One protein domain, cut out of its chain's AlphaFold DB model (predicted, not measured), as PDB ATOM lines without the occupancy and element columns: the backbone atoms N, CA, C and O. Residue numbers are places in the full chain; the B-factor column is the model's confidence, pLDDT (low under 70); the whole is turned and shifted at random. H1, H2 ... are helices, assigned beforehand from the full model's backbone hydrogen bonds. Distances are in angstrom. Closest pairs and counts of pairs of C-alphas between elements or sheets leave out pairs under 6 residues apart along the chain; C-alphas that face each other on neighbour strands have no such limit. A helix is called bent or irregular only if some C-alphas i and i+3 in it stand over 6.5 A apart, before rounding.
ATOM      1  N   ASP A  11     -10.285 -88.929-182.015       95.62
ATOM      2  CA  ASP A  11     -11.047 -88.240-183.067       95.62
ATOM      3  C   ASP A  11     -10.110 -87.783-184.197       95.62
ATOM      4  O   ASP A  11     -10.296 -88.142-185.356       95.62
ATOM      5  N   ARG A  12      -9.020 -87.086-183.842       96.31
ATOM      6  CA  ARG A  12      -8.009 -86.632-184.812       96.31
ATOM      7  C   ARG A  12      -7.300 -87.779-185.522       96.31
ATOM      8  O   ARG A  12      -6.946 -87.654-186.688       96.31
ATOM      9  N   LEU A  13      -7.026 -88.874-184.813       95.69
ATOM     10  CA  LEU A  13      -6.394 -90.043-185.416       95.69
ATOM     11  C   LEU A  13      -7.357 -90.755-186.370       95.69
ATOM     12  O   LEU A  13      -6.928 -91.246-187.407       95.69
ATOM     13  N   PHE A  14      -8.644 -90.794-186.034       95.31
ATOM     14  CA  PHE A  14      -9.667 -91.365-186.893       95.31
ATOM     15  C   PHE A  14      -9.784 -90.568-188.191       95.31
ATOM     16  O   PHE A  14      -9.729 -91.173-189.256       95.31
ATOM     17  N   GLU A  15      -9.849 -89.234-188.108       94.62
ATOM     18  CA  GLU A  15      -9.793 -88.335-189.272       94.62
ATOM     19  C   GLU A  15      -8.546 -88.602-190.123       94.62
ATOM     20  O   GLU A  15      -8.665 -88.848-191.319       94.62
ATOM     21  N   ALA A  16      -7.367 -88.671-189.495       94.94
ATOM     22  CA  ALA A  16      -6.126 -88.964-190.205       94.94
ATOM     23  C   ALA A  16      -6.180 -90.312-190.941       94.94
ATOM     24  O   ALA A  16      -5.751 -90.383-192.082       94.94
ATOM     25  N   ILE A  17      -6.741 -91.364-190.331       92.94
ATOM     26  CA  ILE A  17      -6.920 -92.675-190.981       92.94
ATOM     27  C   ILE A  17      -7.925 -92.600-192.142       92.94
ATOM     28  O   ILE A  17      -7.773 -93.328-193.119       92.94
ATOM     29  N   GLN A  18      -8.966 -91.763-192.055       90.38
ATOM     30  CA  GLN A  18      -9.914 -91.584-193.163       90.38
ATOM     31  C   GLN A  18      -9.274 -90.879-194.368       90.38
ATOM     32  O   GLN A  18      -9.654 -91.164-195.501       90.38
ATOM     33  N   GLU A  19      -8.335 -89.966-194.121       92.50
ATOM     34  CA  GLU A  19      -7.658 -89.152-195.141       92.50
ATOM     35  C   GLU A  19      -6.339 -89.771-195.648       92.50
ATOM     36  O   GLU A  19      -5.699 -89.212-196.539       92.50
ATOM     37  N   ASP A  20      -5.922 -90.913-195.094       90.62
ATOM     38  CA  ASP A  20      -4.650 -91.577-195.394       90.62
ATOM     39  C   ASP A  20      -4.711 -92.362-196.714       90.62
ATOM     40  O   ASP A  20      -5.075 -93.541-196.753       90.62
ATOM     41  N   ASP A  21      -4.355 -91.687-197.808       85.75
ATOM     42  CA  ASP A  21      -4.269 -92.266-199.150       85.75
ATOM     43  C   ASP A  21      -2.928 -91.903-199.829       85.75
ATOM     44  O   ASP A  21      -2.677 -90.720-200.100       85.75
ATOM     45  N   PRO A  22      -2.042 -92.880-200.123       84.19
ATOM     46  CA  PRO A  22      -2.178 -94.316-199.847       84.19
ATOM     47  C   PRO A  22      -2.028 -94.648-198.347       84.19
ATOM     48  O   PRO A  22      -1.371 -93.900-197.630       84.19
ATOM     49  N   PRO A  23      -2.580 -95.781-197.868       85.69
ATOM     50  CA  PRO A  23      -2.682 -96.065-196.438       85.69
ATOM     51  C   PRO A  23      -1.328 -96.452-195.819       85.69
ATOM     52  O   PRO A  23      -0.834 -97.567-195.999       85.69
ATOM     53  N   TYR A  24      -0.726 -95.544-195.055       89.06
ATOM     54  CA  TYR A  24       0.505 -95.763-194.292       89.06
ATOM     55  C   TYR A  24       0.258 -96.040-192.804       89.06
ATOM     56  O   TYR A  24       1.093 -96.672-192.151       89.06
ATOM     57  N   ILE A  25      -0.863 -95.571-192.252       92.62
ATOM     58  CA  ILE A  25      -1.184 -95.630-190.820       92.62
ATOM     59  C   ILE A  25      -2.386 -96.525-190.489       92.62
ATOM     60  O   ILE A  25      -2.751 -96.636-189.319       92.62
ATOM     61  N   GLU A  26      -2.959 -97.236-191.467       87.19
ATOM     62  CA  GLU A  26      -4.124 -98.125-191.274       87.19
ATOM     63  C   GLU A  26      -3.918 -99.199-190.188       87.19
ATOM     64  O   GLU A  26      -4.860 -99.567-189.484       87.19
ATOM     65  N   SER A  27      -2.672 -99.646-189.990       89.56
ATOM     66  CA  SER A  27      -2.305-100.629-188.958       89.56
ATOM     67  C   SER A  27      -2.615-100.161-187.532       89.56
ATOM     68  O   SER A  27      -2.843-100.983-186.646       89.56
ATOM     69  N   LEU A  28      -2.703 -98.846-187.293       92.69
ATOM     70  CA  LEU A  28      -3.132 -98.300-186.001       92.69
ATOM     71  C   LEU A  28      -4.583 -98.672-185.674       92.69
ATOM     72  O   LEU A  28      -4.956 -98.718-184.499       92.69
ATOM     73  N   GLY A  29      -5.385 -98.981-186.693       92.69
ATOM     74  CA  GLY A  29      -6.752 -99.449-186.540       92.69
ATOM     75  C   GLY A  29      -6.874-100.772-185.790       92.69
ATOM     76  O   GLY A  29      -7.781-100.935-184.976       92.69
ATOM     77  N   ASP A  30      -5.919-101.685-185.975       91.94
ATOM     78  CA  ASP A  30      -5.910-102.973-185.270       91.94
ATOM     79  C   ASP A  30      -5.702-102.795-183.755       91.94
ATOM     80  O   ASP A  30      -6.182-103.592-182.945       91.94
ATOM     81  N   HIS A  31      -5.075-101.688-183.352       94.81
ATOM     82  CA  HIS A  31      -4.780-101.340-181.962       94.81
ATOM     83  C   HIS A  31      -5.798-100.370-181.336       94.81
ATOM     84  O   HIS A  31      -5.589 -99.897-180.217       94.81
ATOM     85  N   TRP A  32      -6.916-100.070-182.008       97.06
ATOM     86  CA  TRP A  32      -7.869 -99.050-181.552       97.06
ATOM     87  C   TRP A  32      -8.393 -99.272-180.129       97.06
ATOM     88  O   TRP A  32      -8.462 -98.338-179.330       97.06
ATOM     89  N   GLY A  33      -8.703-100.517-179.765       96.50
ATOM     90  CA  GLY A  33      -9.132-100.878-178.416       96.50
ATOM     91  C   GLY A  33      -8.063-100.602-177.349       96.50
ATOM     92  O   GLY A  33      -8.371-100.143-176.246       96.50
ATOM     93  N   GLU A  34      -6.785-100.811-177.664       95.88
ATOM     94  CA  GLU A  34      -5.675-100.454-176.773       95.88
ATOM     95  C   GLU A  34      -5.556 -98.930-176.637       95.88
ATOM     96  O   GLU A  34      -5.413 -98.414-175.524       95.88
ATOM     97  N   LEU A  35      -5.709 -98.201-177.748       96.25
ATOM     98  CA  LEU A  35      -5.683 -96.738-177.778       96.25
ATOM     99  C   LEU A  35      -6.847 -96.108-176.992       96.25
ATOM    100  O   LEU A  35      -6.647 -95.072-176.348       96.25
ATOM    101  N   CYS A  36      -8.019 -96.756-176.961       96.25
ATOM    102  CA  CYS A  36      -9.161 -96.375-176.121       96.25
ATOM    103  C   CYS A  36      -8.841 -96.446-174.619       96.25
ATOM    104  O   CYS A  36      -9.379 -95.670-173.831       96.25
ATOM    105  N   ALA A  37      -7.918 -97.321-174.212       94.31
ATOM    106  CA  ALA A  37      -7.488 -97.585-172.836       94.31
ATOM    107  C   ALA A  37      -8.564 -98.155-171.885       94.31
ATOM    108  O   ALA A  37      -8.259 -99.112-171.165       94.31
ATOM    109  N   THR A  38      -9.801 -97.648-171.897       95.38
ATOM    110  CA  THR A  38     -10.919 -98.112-171.049       95.38
ATOM    111  C   THR A  38     -12.003 -98.828-171.860       95.38
ATOM    112  O   THR A  38     -12.037 -98.724-173.088       95.38
ATOM    113  N   GLN A  39     -12.853 -99.606-171.183       96.75
ATOM    114  CA  GLN A  39     -13.951-100.332-171.836       96.75
ATOM    115  C   GLN A  39     -15.064 -99.381-172.279       96.75
ATOM    116  O   GLN A  39     -15.626 -99.562-173.353       96.75
ATOM    117  N   GLU A  40     -15.337 -98.347-171.484       96.44
ATOM    118  CA  GLU A  40     -16.376 -97.350-171.743       96.44
ATOM    119  C   GLU A  40     -16.067 -96.592-173.032       96.44
ATOM    120  O   GLU A  40     -16.885 -96.573-173.943       96.44
ATOM    121  N   LEU A  41     -14.835 -96.083-173.165       96.62
ATOM    122  CA  LEU A  41     -14.425 -95.356-174.365       96.62
ATOM    123  C   LEU A  41     -14.442 -96.250-175.609       96.62
ATOM    124  O   LEU A  41     -14.839 -95.818-176.687       96.62
ATOM    125  N   ALA A  42     -14.036 -97.513-175.463       97.56
ATOM    126  CA  ALA A  42     -14.114 -98.479-176.550       97.56
ATOM    127  C   ALA A  42     -15.569 -98.790-176.943       97.56
ATOM    128  O   ALA A  42     -15.853 -98.979-178.128       97.56
ATOM    129  N   SER A  43     -16.504 -98.807-175.986       97.69
ATOM    130  CA  SER A  43     -17.932 -98.958-176.283       97.69
ATOM    131  C   SER A  43     -18.490 -97.730-177.002       97.69
ATOM    132  O   SER A  43     -19.198 -97.900-177.989       97.69
ATOM    133  N   ASP A  44     -18.112 -96.517-176.593       97.25
ATOM    134  CA  ASP A  44     -18.538 -95.280-177.263       97.25
ATOM    135  C   ASP A  44     -18.077 -95.256-178.731       97.25
ATOM    136  O   ASP A  44     -18.867 -94.994-179.639       97.25
ATOM    137  N   TRP A  45     -16.811 -95.606-178.989       97.62
ATOM    138  CA  TRP A  45     -16.287 -95.760-180.353       97.62
ATOM    139  C   TRP A  45     -16.989 -96.871-181.128       97.62
ATOM    140  O   TRP A  45     -17.280 -96.718-182.314       97.62
ATOM    141  N   THR A  46     -17.290 -97.989-180.467       97.44
ATOM    142  CA  THR A  46     -18.067 -99.069-181.079       97.44
ATOM    143  C   THR A  46     -19.414 -98.551-181.571       97.44
ATOM    144  O   THR A  46     -19.769 -98.792-182.723       97.44
ATOM    145  N   ASP A  47     -20.150 -97.821-180.736       98.00
ATOM    146  CA  ASP A  47     -21.491 -97.345-181.074       98.00
ATOM    147  C   ASP A  47     -21.482 -96.319-182.217       98.00
ATOM    148  O   ASP A  47     -22.427 -96.276-183.008       98.00
ATOM    149  N   GLN A  48     -20.387 -95.571-182.381       96.69
ATOM    150  CA  GLN A  48     -20.178 -94.675-183.521       96.69
ATOM    151  C   GLN A  48     -19.876 -95.427-184.831       96.69
ATOM    152  O   GLN A  48     -20.405 -95.076-185.885       96.69
ATOM    153  N   LEU A  49     -19.036 -96.467-184.788       97.00
ATOM    154  CA  LEU A  49     -18.542 -97.164-185.988       97.00
ATOM    155  C   LEU A  49     -19.490 -98.269-186.487       97.00
ATOM    156  O   LEU A  49     -19.577 -98.540-187.691       97.00
ATOM    157  N   LEU A  50     -20.204 -98.920-185.567       97.25
ATOM    158  CA  LEU A  50     -21.003-100.115-185.831       97.25
ATOM    159  C   LEU A  50     -22.119 -99.917-186.877       97.25
ATOM    160  O   LEU A  50     -22.299-100.820-187.702       97.25
ATOM    161  N   PRO A  51     -22.871 -98.793-186.909       97.94
ATOM    162  CA  PRO A  51     -23.906 -98.580-187.922       97.94
ATOM    163  C   PRO A  51     -23.350 -98.596-189.351       97.94
ATOM    164  O   PRO A  51     -23.909 -99.265-190.226       97.94
ATOM    165  N   THR A  52     -22.222 -97.921-189.577       97.12
ATOM    166  CA  THR A  52     -21.552 -97.864-190.883       97.12
ATOM    167  C   THR A  52     -21.035 -99.238-191.288       97.12
ATOM    168  O   THR A  52     -21.314 -99.687-192.400       97.12
ATOM    169  N   LEU A  53     -20.372 -99.957-190.374       96.94
ATOM    170  CA  LEU A  53     -19.896-101.313-190.646       96.94
ATOM    171  C   LEU A  53     -21.050-102.261-191.010       96.94
ATOM    172  O   LEU A  53     -20.970-102.968-192.012       96.94
ATOM    173  N   LYS A  54     -22.162-102.239-190.264       97.56
ATOM    174  CA  LYS A  54     -23.345-103.060-190.583       97.56
ATOM    175  C   LYS A  54     -23.908-102.750-191.969       97.56
ATOM    176  O   LYS A  54     -24.317-103.673-192.671       97.56
ATOM    177  N   ASN A  55     -23.928-101.482-192.377       97.06
ATOM    178  CA  ASN A  55     -24.368-101.101-193.718       97.06
ATOM    179  C   ASN A  55     -23.408-101.616-194.799       97.06
ATOM    180  O   ASN A  55     -23.871-102.225-195.759       97.06
ATOM    181  N   VAL A  56     -22.092-101.479-194.609       96.19
ATOM    182  CA  VAL A  56     -21.083-102.043-195.524       96.19
ATOM    183  C   VAL A  56     -21.240-103.556-195.673       96.19
ATOM    184  O   VAL A  56     -21.242-104.065-196.793       96.19
ATOM    185  N   LEU A  57     -21.428-104.282-194.570       96.25
ATOM    186  CA  LEU A  57     -21.623-105.732-194.608       96.25
ATOM    187  C   LEU A  57     -22.914-106.127-195.343       96.25
ATOM    188  O   LEU A  57     -22.901-107.080-196.117       96.25
ATOM    189  N   ARG A  58     -24.012-105.375-195.178       96.44
ATOM    190  CA  ARG A  58     -25.256-105.597-195.941       96.44
ATOM    191  C   ARG A  58     -25.064-105.382-197.440       96.44
ATOM    192  O   ARG A  58     -25.591-106.160-198.231       96.44
ATOM    193  N   GLU A  59     -24.311-104.362-197.840       95.69
ATOM    194  CA  GLU A  59     -23.992-104.138-199.255       95.69
ATOM    195  C   GLU A  59     -23.125-105.273-199.820       95.69
ATOM    196  O   GLU A  59     -23.427-105.798-200.892       95.69
ATOM    197  N   ARG A  60     -22.137-105.761-199.056       94.56
ATOM    198  CA  ARG A  60     -21.350-106.950-199.435       94.56
ATOM    199  C   ARG A  60     -22.214-108.199-199.593       94.56
ATOM    200  O   ARG A  60     -22.026-108.944-200.553       94.56
ATOM    201  N   GLN A  61     -23.182-108.423-198.703       94.44
ATOM    202  CA  GLN A  61     -24.138-109.536-198.815       94.44
ATOM    203  C   GLN A  61     -24.985-109.465-200.091       94.44
ATOM    204  O   GLN A  61     -25.347-110.500-200.646       94.44
ATOM    205  N   ARG A  62     -25.277-108.255-200.583       94.56
ATOM    206  CA  ARG A  62     -25.966-108.028-201.864       94.56
ATOM    207  C   ARG A  62     -25.058-108.220-203.083       94.56
ATOM    208  O   ARG A  62     -25.530-108.095-204.208       94.56
ATOM    209  N   GLY A  63     -23.777-108.528-202.877       92.50
ATOM    210  CA  GLY A  63     -22.780-108.665-203.936       92.50
ATOM    211  C   GLY A  63     -22.155-107.342-204.382       92.50
ATOM    212  O   GLY A  63     -21.402-107.331-205.353       92.50
ATOM    213  N   THR A  64     -22.432-106.236-203.685       92.81
ATOM    214  CA  THR A  64     -21.857-104.923-203.989       92.81
ATOM    215  C   THR A  64     -20.510-104.764-203.291       92.81
ATOM    216  O   THR A  64     -20.364-105.062-202.103       92.81
ATOM    217  N   TYR A  65     -19.508-104.256-204.013       90.25
ATOM    218  CA  TYR A  65     -18.254-103.851-203.384       90.25
ATOM    219  C   TYR A  65     -18.502-102.678-202.429       90.25
ATOM    220  O   TYR A  65     -18.972-101.620-202.843       90.25
ATOM    221  N   ALA A  66     -18.162-102.863-201.156       92.75
ATOM    222  CA  ALA A  66     -18.244-101.824-200.139       92.75
ATOM    223  C   ALA A  66     -17.040-101.918-199.195       92.75
ATOM    224  O   ALA A  66     -16.657-103.005-198.739       92.75
ATOM    225  N   PHE A  67     -16.454-100.767-198.883       89.56
ATOM    226  CA  PHE A  67     -15.270-100.642-198.043       89.56
ATOM    227  C   PHE A  67     -15.502 -99.606-196.946       89.56
ATOM    228  O   PHE A  67     -16.197 -98.615-197.151       89.56
ATOM    229  N   PHE A  68     -14.911 -99.859-195.781       92.06
ATOM    230  CA  PHE A  68     -14.890 -98.929-194.665       92.06
ATOM    231  C   PHE A  68     -13.555 -99.067-193.943       92.06
ATOM    232  O   PHE A  68     -13.272-100.116-193.359       92.06
ATOM    233  N   SER A  69     -12.749 -98.009-193.958       89.06
ATOM    234  CA  SER A  69     -11.455 -97.942-193.264       89.06
ATOM    235  C   SER A  69     -11.602 -98.113-191.746       89.06
ATOM    236  O   SER A  69     -10.714 -98.652-191.099       89.06
ATOM    237  N   GLY A  70     -12.767 -97.777-191.175       92.88
ATOM    238  CA  GLY A  70     -13.097 -98.008-189.765       92.88
ATOM    239  C   GLY A  70     -13.419 -99.461-189.384       92.88
ATOM    240  O   GLY A  70     -13.780 -99.718-188.236       92.88
ATOM    241  N   THR A  71     -13.330-100.424-190.311       94.50
ATOM    242  CA  THR A  71     -13.721-101.820-190.037       94.50
ATOM    243  C   THR A  71     -12.848-102.468-188.958       94.50
ATOM    244  O   THR A  71     -13.382-103.014-187.993       94.50
ATOM    245  N   THR A  72     -11.519-102.393-189.080       93.56
ATOM    246  CA  THR A  72     -10.589-102.964-188.084       93.56
ATOM    247  C   THR A  72     -10.679-102.240-186.743       93.56
ATOM    248  O   THR A  72     -10.692-102.892-185.698       93.56
ATOM    249  N   LEU A  73     -10.873-100.916-186.770       96.19
ATOM    250  CA  LEU A  73     -11.097-100.090-185.580       96.19
ATOM    251  C   LEU A  73     -12.324-100.569-184.805       96.19
ATOM    252  O   LEU A  73     -12.268-100.716-183.586       96.19
ATOM    253  N   CYS A  74     -13.424-100.844-185.515       97.62
ATOM    254  CA  CYS A  74     -14.660-101.324-184.912       97.62
ATOM    255  C   CYS A  74     -14.457-102.685-184.233       97.62
ATOM    256  O   CYS A  74     -14.863-102.849-183.085       97.62
ATOM    257  N   TYR A  75     -13.775-103.635-184.884       97.94
ATOM    258  CA  TYR A  75     -13.467-104.931-184.270       97.94
ATOM    259  C   TYR A  75     -12.568-104.801-183.032       97.94
ATOM    260  O   TYR A  75     -12.856-105.407-181.998       97.94
ATOM    261  N   SER A  76     -11.527-103.968-183.103       97.81
ATOM    262  CA  SER A  76     -10.618-103.711-181.982       97.81
ATOM    263  C   SER A  76     -11.329-103.047-180.795       97.81
ATOM    264  O   SER A  76     -11.156-103.456-179.641       97.81
ATOM    265  N   ALA A  77     -12.208-102.077-181.068       98.06
ATOM    266  CA  ALA A  77     -13.044-101.421-180.065       98.06
ATOM    267  C   ALA A  77     -14.046-102.395-179.421       98.06
ATOM    268  O   ALA A  77     -14.109-102.485-178.193       98.06
ATOM    269  N   LEU A  78     -14.758-103.190-180.228       98.44
ATOM    270  CA  LEU A  78     -15.675-104.234-179.758       98.44
ATOM    271  C   LEU A  78     -14.972-105.223-178.827       98.44
ATOM    272  O   LEU A  78     -15.512-105.597-177.781       98.44
ATOM    273  N   PHE A  79     -13.758-105.635-179.199       98.12
ATOM    274  CA  PHE A  79     -12.984-106.607-178.442       98.12
ATOM    275  C   PHE A  79     -12.594-106.049-177.072       98.12
ATOM    276  O   PHE A  79     -12.813-106.707-176.050       98.12
ATOM    277  N   LYS A  80     -12.093-104.807-177.038       97.88
ATOM    278  CA  LYS A  80     -11.755-104.097-175.799       97.88
ATOM    279  C   LYS A  80     -12.974-103.857-174.911       97.88
ATOM    280  O   LYS A  80     -12.856-103.996-173.696       97.88
ATOM    281  N   ALA A  81     -14.119-103.519-175.499       97.94
ATOM    282  CA  ALA A  81     -15.379-103.306-174.789       97.94
ATOM    283  C   ALA A  81     -16.007-104.607-174.248       97.94
ATOM    284  O   ALA A  81     -17.041-104.552-173.590       97.94
ATOM    285  N   GLY A  82     -15.431-105.783-174.534       97.25
ATOM    286  CA  GLY A  82     -15.981-107.074-174.110       97.25
ATOM    287  C   GLY A  82     -17.226-107.510-174.890       97.25
ATOM    288  O   GLY A  82     -17.861-108.502-174.540       97.25
ATOM    289  N   ARG A  83     -17.576-106.814-175.978       97.81
ATOM    290  CA  ARG A  83     -18.753-107.083-176.826       97.81
ATOM    291  C   ARG A  83     -18.447-108.182-177.849       97.81
ATOM    292  O   ARG A  83     -18.624-108.016-179.052       97.81
ATOM    293  N   HIS A  84     -17.942-109.312-177.355       97.75
ATOM    294  CA  HIS A  84     -17.377-110.396-178.166       97.75
ATOM    295  C   HIS A  84     -18.395-111.077-179.081       97.75
ATOM    296  O   HIS A  84     -18.059-111.400-180.216       97.75
ATOM    297  N   ASP A  85     -19.639-111.258-178.633       97.94
ATOM    298  CA  ASP A  85     -20.678-111.882-179.465       97.94
ATOM    299  C   ASP A  85     -20.990-111.049-180.712       97.94
ATOM    300  O   ASP A  85     -21.141-111.597-181.799       97.94
ATOM    301  N   GLN A  86     -20.953-109.717-180.601       97.75
ATOM    302  CA  GLN A  86     -21.175-108.831-181.745       97.75
ATOM    303  C   GLN A  86     -20.064-108.936-182.796       97.75
ATOM    304  O   GLN A  86     -20.335-108.768-183.981       97.75
ATOM    305  N   ILE A  87     -18.825-109.259-182.403       98.06
ATOM    306  CA  ILE A  87     -17.750-109.551-183.366       98.06
ATOM    307  C   ILE A  87     -18.111-110.796-184.177       98.06
ATOM    308  O   ILE A  87     -18.019-110.782-185.402       98.06
ATOM    309  N   LEU A  88     -18.549-111.862-183.501       96.88
ATOM    310  CA  LEU A  88     -18.926-113.113-184.159       96.88
ATOM    311  C   LEU A  88     -20.147-112.926-185.072       96.88
ATOM    312  O   LEU A  88     -20.155-113.457-186.181       96.88
ATOM    313  N   GLU A  89     -21.134-112.131-184.652       96.88
ATOM    314  CA  GLU A  89     -22.291-111.757-185.476       96.88
ATOM    315  C   GLU A  89     -21.874-111.008-186.749       96.88
ATOM    316  O   GLU A  89     -22.316-111.360-187.842       96.88
ATOM    317  N   LEU A  90     -20.998-110.004-186.637       97.00
ATOM    318  CA  LEU A  90     -20.505-109.241-187.790       97.00
ATOM    319  C   LEU A  90     -19.703-110.120-188.755       97.00
ATOM    320  O   LEU A  90     -19.887-110.028-189.967       97.00
ATOM    321  N   LEU A  91     -18.859-111.013-188.234       95.44
ATOM    322  CA  LEU A  91     -18.113-111.958-189.065       95.44
ATOM    323  C   LEU A  91     -19.029-112.968-189.760       95.44
ATOM    324  O   LEU A  91     -18.753-113.344-190.892       95.44
ATOM    325  N   ALA A  92     -20.127-113.380-189.121       94.38
ATOM    326  CA  ALA A  92     -21.139-114.225-189.751       94.38
ATOM    327  C   ALA A  92     -21.939-113.483-190.838       94.38
ATOM    328  O   ALA A  92     -22.482-114.119-191.741       94.38
ATOM    329  N   MET A  93     -22.017-112.149-190.768       94.69
ATOM    330  CA  MET A  93     -22.632-111.334-191.814       94.69
ATOM    331  C   MET A  93     -21.732-111.167-193.043       94.69
ATOM    332  O   MET A  93     -22.264-111.038-194.146       94.69
ATOM    333  N   ASP A  94     -20.407-111.136-192.887       91.81
ATOM    334  CA  ASP A  94     -19.493-110.965-194.019       91.81
ATOM    335  C   ASP A  94     -19.432-112.259-194.857       91.81
ATOM    336  O   ASP A  94     -19.025-113.303-194.346       91.81
ATOM    337  N   PRO A  95     -19.819-112.239-196.147       89.06
ATOM    338  CA  PRO A  95     -19.779-113.441-196.974       89.06
ATOM    339  C   PRO A  95     -18.351-113.905-197.293       89.06
ATOM    340  O   PRO A  95     -18.152-115.078-197.613       89.06
ATOM    341  N   ARG A  96     -17.366-112.993-197.286       86.44
ATOM    342  CA  ARG A  96     -15.968-113.269-197.657       86.44
ATOM    343  C   ARG A  96     -15.014-112.371-196.859       86.44
ATOM    344  O   ARG A  96     -14.324-111.536-197.451       86.44
ATOM    345  N   PRO A  97     -14.958-112.523-195.527       88.31
ATOM    346  CA  PRO A  97     -14.084-111.709-194.702       88.31
ATOM    347  C   PRO A  97     -12.619-112.011-195.030       88.31
ATOM    348  O   PRO A  97     -12.207-113.165-195.156       88.31
TER     349      PRO A  97
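Overview. This is residues 11 to 97 of the 312 residues of an uncharacterized protein of Hydrogenophaga sp (UniProt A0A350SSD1). A long bent helix, H3, runs along a flat body, and H4 sits in the middle, packing on the first arm, H3a. H2 packs beside H4 and runs the same way, while H5 folds back from H4 in a helical hairpin and reaches the second arm, H3b; H1 lies away from the middle, near H2 alone. The printed part has 87 residues with five named helices, H1 to H5 in chain order, and no named strand: the class is all helix. The whole is compact, with a radius of gyration of the C-alphas of 12.7 A and spans of 35 by 32 by 17 A.

Along the chain. H3, residues 39 to 61, was assigned as one helix by its hydrogen bonds but is bent: C-alphas 48 and 51 are 7.0 A apart. Its arm H3a, residues 39 to 48, is 14.4 A long and begins with C-alpha 39 at (-13.951, -100.332, -171.836). Its arm H3b, residues 51 to 61, is 15.5 A long. H4, residues 71 to 80, measures 14.6 A, and H5, residues 84 to 93, measures 14.7 A, ending with C-alpha 93 at (-22.632, -111.334, -191.814). H2, residues 26 to 36, measures 16.1 A and is irregular, with C-alphas 30 and 33 7.9 A apart. H1, residues 11 to 19, measures 12.6 A and begins with C-alpha 11 at (-11.047, -88.240, -183.067).

Arrangement. H3a and H3b stand at a steep tilt of 57 degrees. H4 is the hub, touching H2, H3a and H5. It touches H3a at a shallow tilt of 30 degrees, opposite ways, where the closest C-alphas, those of Ala 42 and Ala 77, are 4.7 A apart. It touches H2 at 25 degrees, shallow, the same way, with the C-alphas of Gly 33 and Ala 77 closest at 4.3 A. H4 and H5 form a helical hairpin at 27 degrees, closest at the C-alphas of Tyr 75 and Ile 87, 6.4 A. H5 touches H3b, the same way, at a shallow tilt of 34 degrees, only just short of steep; the C-alphas of Leu 57 and Met 93 are closest at 6.3 A. The helix packing is mostly aligned, the four touching pairs each at a shallow tilt. H1 is close to H2 but not clearly touching, with the C-alphas of Ile 17 and Glu 26 closest at 6.1 A; H1 is apart from H4 and H5, among others. In H1, H3a, H3b, H4 and H5 every O i to N i+4 pair is within hydrogen-bond range; in H2 3 of 7 are, beside 7 of 8 O i to N i+3 pairs.

Size, cuts and confidence. The two C-alphas farthest apart, those of Thr 38 and Gly 63, are 36.5 A apart. The printed part has no cut. The links H2 to H3 and H4 to H5 are tight, those from H1 to H2 and from H3 to H4 short. The mean pLDDT of the printed part is 94.7, and no printed residue is under 70.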